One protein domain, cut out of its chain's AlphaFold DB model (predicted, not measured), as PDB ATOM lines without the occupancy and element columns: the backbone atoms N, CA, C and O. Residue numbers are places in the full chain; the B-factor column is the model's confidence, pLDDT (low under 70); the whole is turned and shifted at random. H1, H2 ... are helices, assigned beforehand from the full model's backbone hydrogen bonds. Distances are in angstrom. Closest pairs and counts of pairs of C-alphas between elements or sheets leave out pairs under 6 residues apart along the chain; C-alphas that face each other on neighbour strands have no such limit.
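What this domain is: This is residues 179 to 234 of the 234 residues of the protein "Fatty acid desaturase" of Alphaproteobacteria bacterium (UniProt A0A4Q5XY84). A stretch without a named element, residues 179 to 187, leads to H1, set off at one end of a small rounded cluster of four short helices; H2 crosses the longest, H3, and after a turn at Ala 225 comes H4. The 56 printed residues, all helix in class with no named strand, are compact, with a radius of gyration of the C-alphas of 9.9 A and spans of 27 by 25 by 20 A.

How they stand to each other: H1, residues 188 to 193, is apart from H2, residues 200 to 205. H2 touches H3, residues 214 to 224, the closest C-alphas being those of Glu 202 and Ala 218, 6.4 A; they run the same way at a steep tilt of 67 degrees, only just short of about perpendicular. H1 is close to H3 but not clearly touching, the closest C-alphas being those of Asn 191 and Arg 215, 7.7 A. H4, residues 226 to 230, and H3 touch only at the corner, and only just, with 3 pairs of C-alphas within 8 A; the closest are those of Asp 222 and Ala 229, 7.3 A. H1 and H4 are apart. In H1 and H2 every O i to N i+4 pair is within hydrogen-bond range, in H3 5 of 7 and in H4 0 of 1, where 2 of 2 O i to N i+3 pairs are.

Where its parts are: H1 begins at C-alpha 188 (34.075, 99.548, 45.011) and measures 8.9 A, H2 8.6 A, H3 15.3 A and H4 7.5 A, ending at C-alpha 230 (28.001, 106.382, 59.957).

The domain as a whole: The C-alphas of Val 179 and Ile 193, the two farthest apart, are 27.5 A apart. The printed part has no cut, no link is long, and no printed residue is under 70 in pLDDT.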
ATOM      1  N   VAL A 179      27.271 102.891  69.103       81.81
ATOM      2  CA  VAL A 179      26.364 101.721  69.104       81.81
ATOM      3  C   VAL A 179      26.963 100.546  68.325       81.81
ATOM      4  O   VAL A 179      26.800  99.389  68.700       81.81
ATOM      5  N   TYR A 180      27.708 100.865  67.266       84.25
ATOM      6  CA  TYR A 180      28.528  99.923  66.516       84.25
ATOM      7  C   TYR A 180      30.002 100.245  66.792       84.25
ATOM      8  O   TYR A 180      30.506 101.210  66.207       84.25
ATOM      9  N   PRO A 181      30.696  99.503  67.673       86.88
ATOM     10  CA  PRO A 181      32.065  99.806  68.095       86.88
ATOM     11  C   PRO A 181      33.094  99.411  67.023       86.88
ATOM     12  O   PRO A 181      34.093  98.770  67.317       86.88
ATOM     13  N   ALA A 182      32.827  99.742  65.760       92.38
ATOM     14  CA  ALA A 182      33.653  99.451  64.599       92.38
ATOM     15  C   ALA A 182      33.342 100.445  63.469       92.38
ATOM     16  O   ALA A 182      32.211 100.898  63.289       92.38
ATOM     17  N   ARG A 183      34.359 100.762  62.674       94.00
ATOM     18  CA  ARG A 183      34.272 101.547  61.440       94.00
ATOM     19  C   ARG A 183      34.005 100.631  60.251       94.00
ATOM     20  O   ARG A 183      34.189  99.417  60.312       94.00
ATOM     21  N   THR A 184      33.605 101.211  59.129       94.44
ATOM     22  CA  THR A 184      33.452 100.475  57.870       94.44
ATOM     23  C   THR A 184      34.048 101.228  56.681       94.44
ATOM     24  O   THR A 184      34.453 102.381  56.794       94.44
ATOM     25  N   GLN A 185      34.149 100.576  55.526       94.19
ATOM     26  CA  GLN A 185      34.694 101.157  54.305       94.19
ATOM     27  C   GLN A 185      33.695 101.053  53.147       94.19
ATOM     28  O   GLN A 185      33.280  99.968  52.733       94.19
ATOM     29  N   ARG A 186      33.340 102.191  52.549       92.38
ATOM     30  CA  ARG A 186      32.550 102.257  51.310       92.38
ATOM     31  C   ARG A 186      33.433 102.542  50.090       92.38
ATOM     32  O   ARG A 186      34.526 103.095  50.184       92.38
ATOM     33  N   GLY A 187      32.943 102.133  48.918       89.94
ATOM     34  CA  GLY A 187      33.615 102.316  47.626       89.94
ATOM     35  C   GLY A 187      34.117 101.009  47.005       89.94
ATOM     36  O   GLY A 187      34.809 100.209  47.634       89.94
ATOM     37  N   TRP A 188      33.771 100.790  45.732       89.00
ATOM     38  CA  TRP A 188      34.075  99.548  45.011       89.00
ATOM     39  C   TRP A 188      35.579  99.260  44.929       89.00
ATOM     40  O   TRP A 188      35.987  98.124  45.181       89.00
ATOM     41  N   LEU A 189      36.388 100.279  44.610       92.19
ATOM     42  CA  LEU A 189      37.833 100.132  44.429       92.19
ATOM     43  C   LEU A 189      38.538  99.882  45.763       92.19
ATOM     44  O   LEU A 189      39.277  98.907  45.886       92.19
ATOM     45  N   LYS A 190      38.231 100.693  46.785       92.38
ATOM     46  CA  LYS A 190      38.783 100.536  48.139       92.38
ATOM     47  C   LYS A 190      38.508  99.129  48.686       92.38
ATOM     48  O   LYS A 190      39.425  98.450  49.134       92.38
ATOM     49  N   ASN A 191      37.267  98.646  48.553       92.19
ATOM     50  CA  ASN A 191      36.865  97.308  49.009       92.19
ATOM     51  C   ASN A 191      37.448  96.164  48.174       92.19
ATOM     52  O   ASN A 191      37.511  95.030  48.651       92.19
ATOM     53  N   ARG A 192      37.853  96.424  46.927       91.81
ATOM     54  CA  ARG A 192      38.572  95.444  46.112       91.81
ATOM     55  C   ARG A 192      40.028  95.328  46.560       91.81
ATOM     56  O   ARG A 192      40.494  94.208  46.728       91.81
ATOM     57  N   ILE A 193      40.701  96.456  46.788       93.25
ATOM     58  CA  ILE A 193      42.111  96.504  47.209       93.25
ATOM     59  C   ILE A 193      42.284  95.927  48.616       93.25
ATOM     60  O   ILE A 193      43.158  95.094  48.824       93.25
ATOM     61  N   SER A 194      41.411  96.286  49.564       93.62
ATOM     62  CA  SER A 194      41.453  95.747  50.933       93.62
ATOM     63  C   SER A 194      40.905  94.320  51.049       93.62
ATOM     64  O   SER A 194      40.734  93.809  52.153       93.62
ATOM     65  N   TYR A 195      40.528  93.688  49.930       94.88
ATOM     66  CA  TYR A 195      39.780  92.429  49.899       94.88
ATOM     67  C   TYR A 195      38.564  92.395  50.841       94.88
ATOM     68  O   TYR A 195      38.172  91.334  51.333       94.88
ATOM     69  N   SER A 196      37.938  93.559  51.042       95.06
ATOM     70  CA  SER A 196      36.765  93.764  51.899       95.06
ATOM     71  C   SER A 196      37.015  93.525  53.392       95.06
ATOM     72  O   SER A 196      36.057  93.438  54.150       95.06
ATOM     73  N   MET A 197      38.281  93.484  53.824       95.06
ATOM     74  CA  MET A 197      38.663  93.317  55.233       95.06
ATOM     75  C   MET A 197      38.241  94.496  56.123       95.06
ATOM     76  O   MET A 197      38.054  94.318  57.319       95.06
ATOM     77  N   PHE A 198      38.044  95.684  55.544       95.81
ATOM     78  CA  PHE A 198      37.611  96.889  56.266       95.81
ATOM     79  C   PHE A 198      36.095  97.118  56.271       95.81
ATOM     80  O   PHE A 198      35.639  98.150  56.756       95.81
ATOM     81  N   LEU A 199      35.291  96.169  55.780       95.94
ATOM     82  CA  LEU A 199      33.853  96.119  56.090       95.94
ATOM     83  C   LEU A 199      33.668  95.573  57.516       95.94
ATOM     84  O   LEU A 199      33.123  94.488  57.722       95.94
ATOM     85  N   HIS A 200      34.264  96.277  58.482       95.38
ATOM     86  CA  HIS A 200      34.520  95.747  59.814       95.38
ATOM     87  C   HIS A 200      33.278  95.824  60.705       95.38
ATOM     88  O   HIS A 200      32.981  94.862  61.404       95.38
ATOM     89  N   ALA A 201      32.481  96.892  60.601       95.00
ATOM     90  CA  ALA A 201      31.167  96.953  61.244       95.00
ATOM     91  C   ALA A 201      30.244  95.810  60.783       95.00
ATOM     92  O   ALA A 201      29.606  95.152  61.601       95.00
ATOM     93  N   GLU A 202      30.212  95.514  59.479       96.19
ATOM     94  CA  GLU A 202      29.436  94.395  58.936       96.19
ATOM     95  C   GLU A 202      29.934  93.049  59.459       96.19
ATOM     96  O   GLU A 202      29.133  92.167  59.764       96.19
ATOM     97  N   HIS A 203      31.254  92.907  59.568       96.50
ATOM     98  CA  HIS A 203      31.888  91.725  60.133       96.50
ATOM     99  C   HIS A 203      31.550  91.540  61.619       96.50
ATOM    100  O   HIS A 203      31.202  90.437  62.024       96.50
ATOM    101  N   HIS A 204      31.570  92.602  62.424       94.88
ATOM    102  CA  HIS A 204      31.166  92.542  63.834       94.88
ATOM    103  C   HIS A 204      29.704  92.148  64.020       94.88
ATOM    104  O   HIS A 204      29.391  91.344  64.893       94.88
ATOM    105  N   LEU A 205      28.819  92.669  63.172       94.56
ATOM    106  CA  LEU A 205      27.397  92.338  63.215       94.56
ATOM    107  C   LEU A 205      27.108  90.905  62.753       94.56
ATOM    108  O   LEU A 205      26.212  90.249  63.283       94.56
ATOM    109  N   PHE A 206      27.855  90.411  61.763       96.00
ATOM    110  CA  PHE A 206      27.629  89.099  61.161       96.00
ATOM    111  C   PHE A 206      28.946  88.328  60.963       96.00
ATOM    112  O   PHE A 206      29.320  88.037  59.823       96.00
ATOM    113  N   PRO A 207      29.631  87.915  62.047       95.12
ATOM    114  CA  PRO A 207      30.980  87.337  61.977       95.12
ATOM    115  C   PRO A 207      31.040  85.985  61.251       95.12
ATOM    116  O   PRO A 207      32.083  85.579  60.742       95.12
ATOM    117  N   ALA A 208      29.904  85.290  61.148       94.56
ATOM    118  CA  ALA A 208      29.781  84.051  60.382       94.56
ATOM    119  C   ALA A 208      29.737  84.275  58.856       94.56
ATOM    120  O   ALA A 208      29.867  83.317  58.088       94.56
ATOM    121  N   VAL A 209      29.531  85.512  58.387       96.81
ATOM    122  CA  VAL A 209      29.517  85.830  56.956       96.81
ATOM    123  C   VAL A 209      30.960  85.937  56.462       96.81
ATOM    124  O   VAL A 209      31.703  86.809  56.905       96.81
ATOM    125  N   PRO A 210      31.386  85.103  55.497       95.06
ATOM    126  CA  PRO A 210      32.762  85.141  55.032       95.06
ATOM    127  C   PRO A 210      33.071  86.459  54.318       95.06
ATOM    128  O   PRO A 210      32.243  87.003  53.581       95.06
ATOM    129  N   THR A 211      34.317  86.921  54.437       93.88
ATOM    130  CA  THR A 211      34.773  88.237  53.945       93.88
ATOM    131  C   THR A 211      34.460  88.518  52.470       93.88
ATOM    132  O   THR A 211      34.269  89.665  52.076       93.88
ATOM    133  N   PHE A 212      34.369  87.494  51.613       92.00
ATOM    134  CA  PHE A 212      33.997  87.670  50.200       92.00
ATOM    135  C   PHE A 212      32.528  88.035  49.966       92.00
ATOM    136  O   PHE A 212      32.215  88.584  48.910       92.00
ATOM    137  N   ARG A 213      31.643  87.782  50.937       95.56
ATOM    138  CA  ARG A 213      30.225  88.168  50.901       95.56
ATOM    139  C   ARG A 213      29.925  89.455  51.666       95.56
ATOM    140  O   ARG A 213      28.833  89.991  51.503       95.56
ATOM    141  N   LEU A 214      30.882  90.013  52.416       96.12
ATOM    142  CA  LEU A 214      30.657  91.243  53.191       96.12
ATOM    143  C   LEU A 214      30.219  92.426  52.320       96.12
ATOM    144  O   LEU A 214      29.405  93.228  52.747       96.12
ATOM    145  N   ARG A 215      30.665  92.514  51.061       94.69
ATOM    146  CA  ARG A 215      30.192  93.560  50.131       94.69
ATOM    147  C   ARG A 215      28.707  93.447  49.807       94.69
ATOM    148  O   ARG A 215      28.047  94.449  49.550       94.69
ATOM    149  N   GLU A 216      28.197  92.225  49.719       95.81
ATOM    150  CA  GLU A 216      26.772  91.999  49.516       95.81
ATOM    151  C   GLU A 216      25.992  92.313  50.787       95.81
ATOM    152  O   GLU A 216      24.978  92.998  50.707       95.81
ATOM    153  N   LEU A 217      26.506  91.884  51.939       96.38
ATOM    154  CA  LEU A 217      25.943  92.215  53.242       96.38
ATOM    155  C   LEU A 217      25.862  93.733  53.452       96.38
ATOM    156  O   LEU A 217      24.784  94.230  53.754       96.38
ATOM    157  N   ALA A 218      26.941  94.469  53.186       95.69
ATOM    158  CA  ALA A 218      26.975  95.927  53.274       95.69
ATOM    159  C   ALA A 218      25.879  96.569  52.409       95.69
ATOM    160  O   ALA A 218      25.102  97.370  52.906       95.69
ATOM    161  N   ARG A 219      25.715  96.131  51.149       94.94
ATOM    162  CA  ARG A 219      24.631  96.626  50.273       94.94
ATOM    163  C   ARG A 219      23.229  96.341  50.812       94.94
ATOM    164  O   ARG A 219      22.308  97.091  50.504       94.94
ATOM    165  N   ARG A 220      23.036  95.227  51.526       96.06
ATOM    166  CA  ARG A 220      21.747  94.891  52.148       96.06
ATOM    167  C   ARG A 220      21.509  95.762  53.378       96.06
ATOM    168  O   ARG A 220      20.415  96.297  53.508       96.06
ATOM    169  N   LEU A 221      22.530  95.946  54.215       94.94
ATOM    170  CA  LEU A 221      22.477  96.800  55.403       94.94
ATOM    171  C   LEU A 221      22.260  98.268  55.042       94.94
ATOM    172  O   LEU A 221      21.393  98.894  55.630       94.94
ATOM    173  N   ASP A 222      22.906  98.779  53.994       94.31
ATOM    174  CA  ASP A 222      22.718 100.158  53.525       94.31
ATOM    175  C   ASP A 222      21.250 100.473  53.147       94.31
ATOM    176  O   ASP A 222      20.859 101.635  53.109       94.31
ATOM    177  N   ARG A 223      20.417  99.455  52.868       95.25
ATOM    178  CA  ARG A 223      18.983  99.627  52.565       95.25
ATOM    179  C   ARG A 223      18.084  99.655  53.798       95.25
ATOM    180  O   ARG A 223      16.980 100.176  53.702       95.25
ATOM    181  N   VAL A 224      18.504  99.030  54.897       95.75
ATOM    182  CA  VAL A 224      17.640  98.768  56.066       95.75
ATOM    183  C   VAL A 224      18.158  99.380  57.366       95.75
ATOM    184  O   VAL A 224      17.373  99.580  58.281       95.75
ATOM    185  N   ALA A 225      19.457  99.666  57.437       92.25
ATOM    186  CA  ALA A 225      20.173 100.226  58.580       92.25
ATOM    187  C   ALA A 225      21.377 101.073  58.087       92.25
ATOM    188  O   ALA A 225      22.542 100.724  58.330       92.25
ATOM    189  N   PRO A 226      21.135 102.148  57.307       90.38
ATOM    190  CA  PRO A 226      22.195 102.969  56.713       90.38
ATOM    191  C   PRO A 226      23.112 103.639  57.751       90.38
ATOM    192  O   PRO A 226      24.262 103.952  57.447       90.38
ATOM    193  N   GLU A 227      22.646 103.828  58.985       89.88
ATOM    194  CA  GLU A 227      23.406 104.403  60.095       89.88
ATOM    195  C   GLU A 227      24.637 103.574  60.498       89.88
ATOM    196  O   GLU A 227      25.592 104.127  61.044       89.88
ATOM    197  N   ILE A 228      24.683 102.277  60.159       86.50
ATOM    198  CA  ILE A 228      25.874 101.425  60.345       86.50
ATOM    199  C   ILE A 228      27.074 101.986  59.565       86.50
ATOM    200  O   ILE A 228      28.219 101.883  60.004       86.50
ATOM    201  N   ALA A 229      26.829 102.637  58.424       83.88
ATOM    202  CA  ALA A 229      27.868 103.290  57.634       83.88
ATOM    203  C   ALA A 229      28.333 104.636  58.225       83.88
ATOM    204  O   ALA A 229      29.202 105.284  57.635       83.88
ATOM    205  N   GLY A 230      27.786 105.059  59.370       77.81
ATOM    206  CA  GLY A 230      28.001 106.382  59.957       77.81
ATOM    207  C   GLY A 230      29.452 106.692  60.337       77.81
ATOM    208  O   GLY A 230      29.837 107.859  60.340       77.81
ATOM    209  N   LYS A 231      30.287 105.674  60.597       84.25
ATOM    210  CA  LYS A 231      31.728 105.848  60.842       84.25
ATOM    211  C   LYS A 231      32.569 105.115  59.804       84.25
ATOM    212  O   LYS A 231      32.668 103.889  59.808       84.25
ATOM    213  N   GLN A 232      33.206 105.885  58.924       88.56
ATOM    214  CA  GLN A 232      34.095 105.353  57.896       88.56
ATOM    215  C   GLN A 232      35.542 105.219  58.395       88.56
ATOM    216  O   GLN A 232      35.980 105.922  59.308       88.56
ATOM    217  N   VAL A 233      36.289 104.302  57.785       80.88
ATOM    218  CA  VAL A 233      37.738 104.127  57.988       80.88
ATOM    219  C   VAL A 233      38.549 105.290  57.385       80.88
ATOM    220  O   VAL A 233      39.647 105.577  57.855       80.88
ATOM    221  N   LEU A 234      37.996 105.965  56.369       70.38
ATOM    222  CA  LEU A 234      38.554 107.134  55.675       70.38
ATOM    223  C   LEU A 234      37.482 108.205  55.502       70.38
ATOM    224  O   LEU A 234      36.376 107.811  55.062       70.38
TER     225      LEU A 234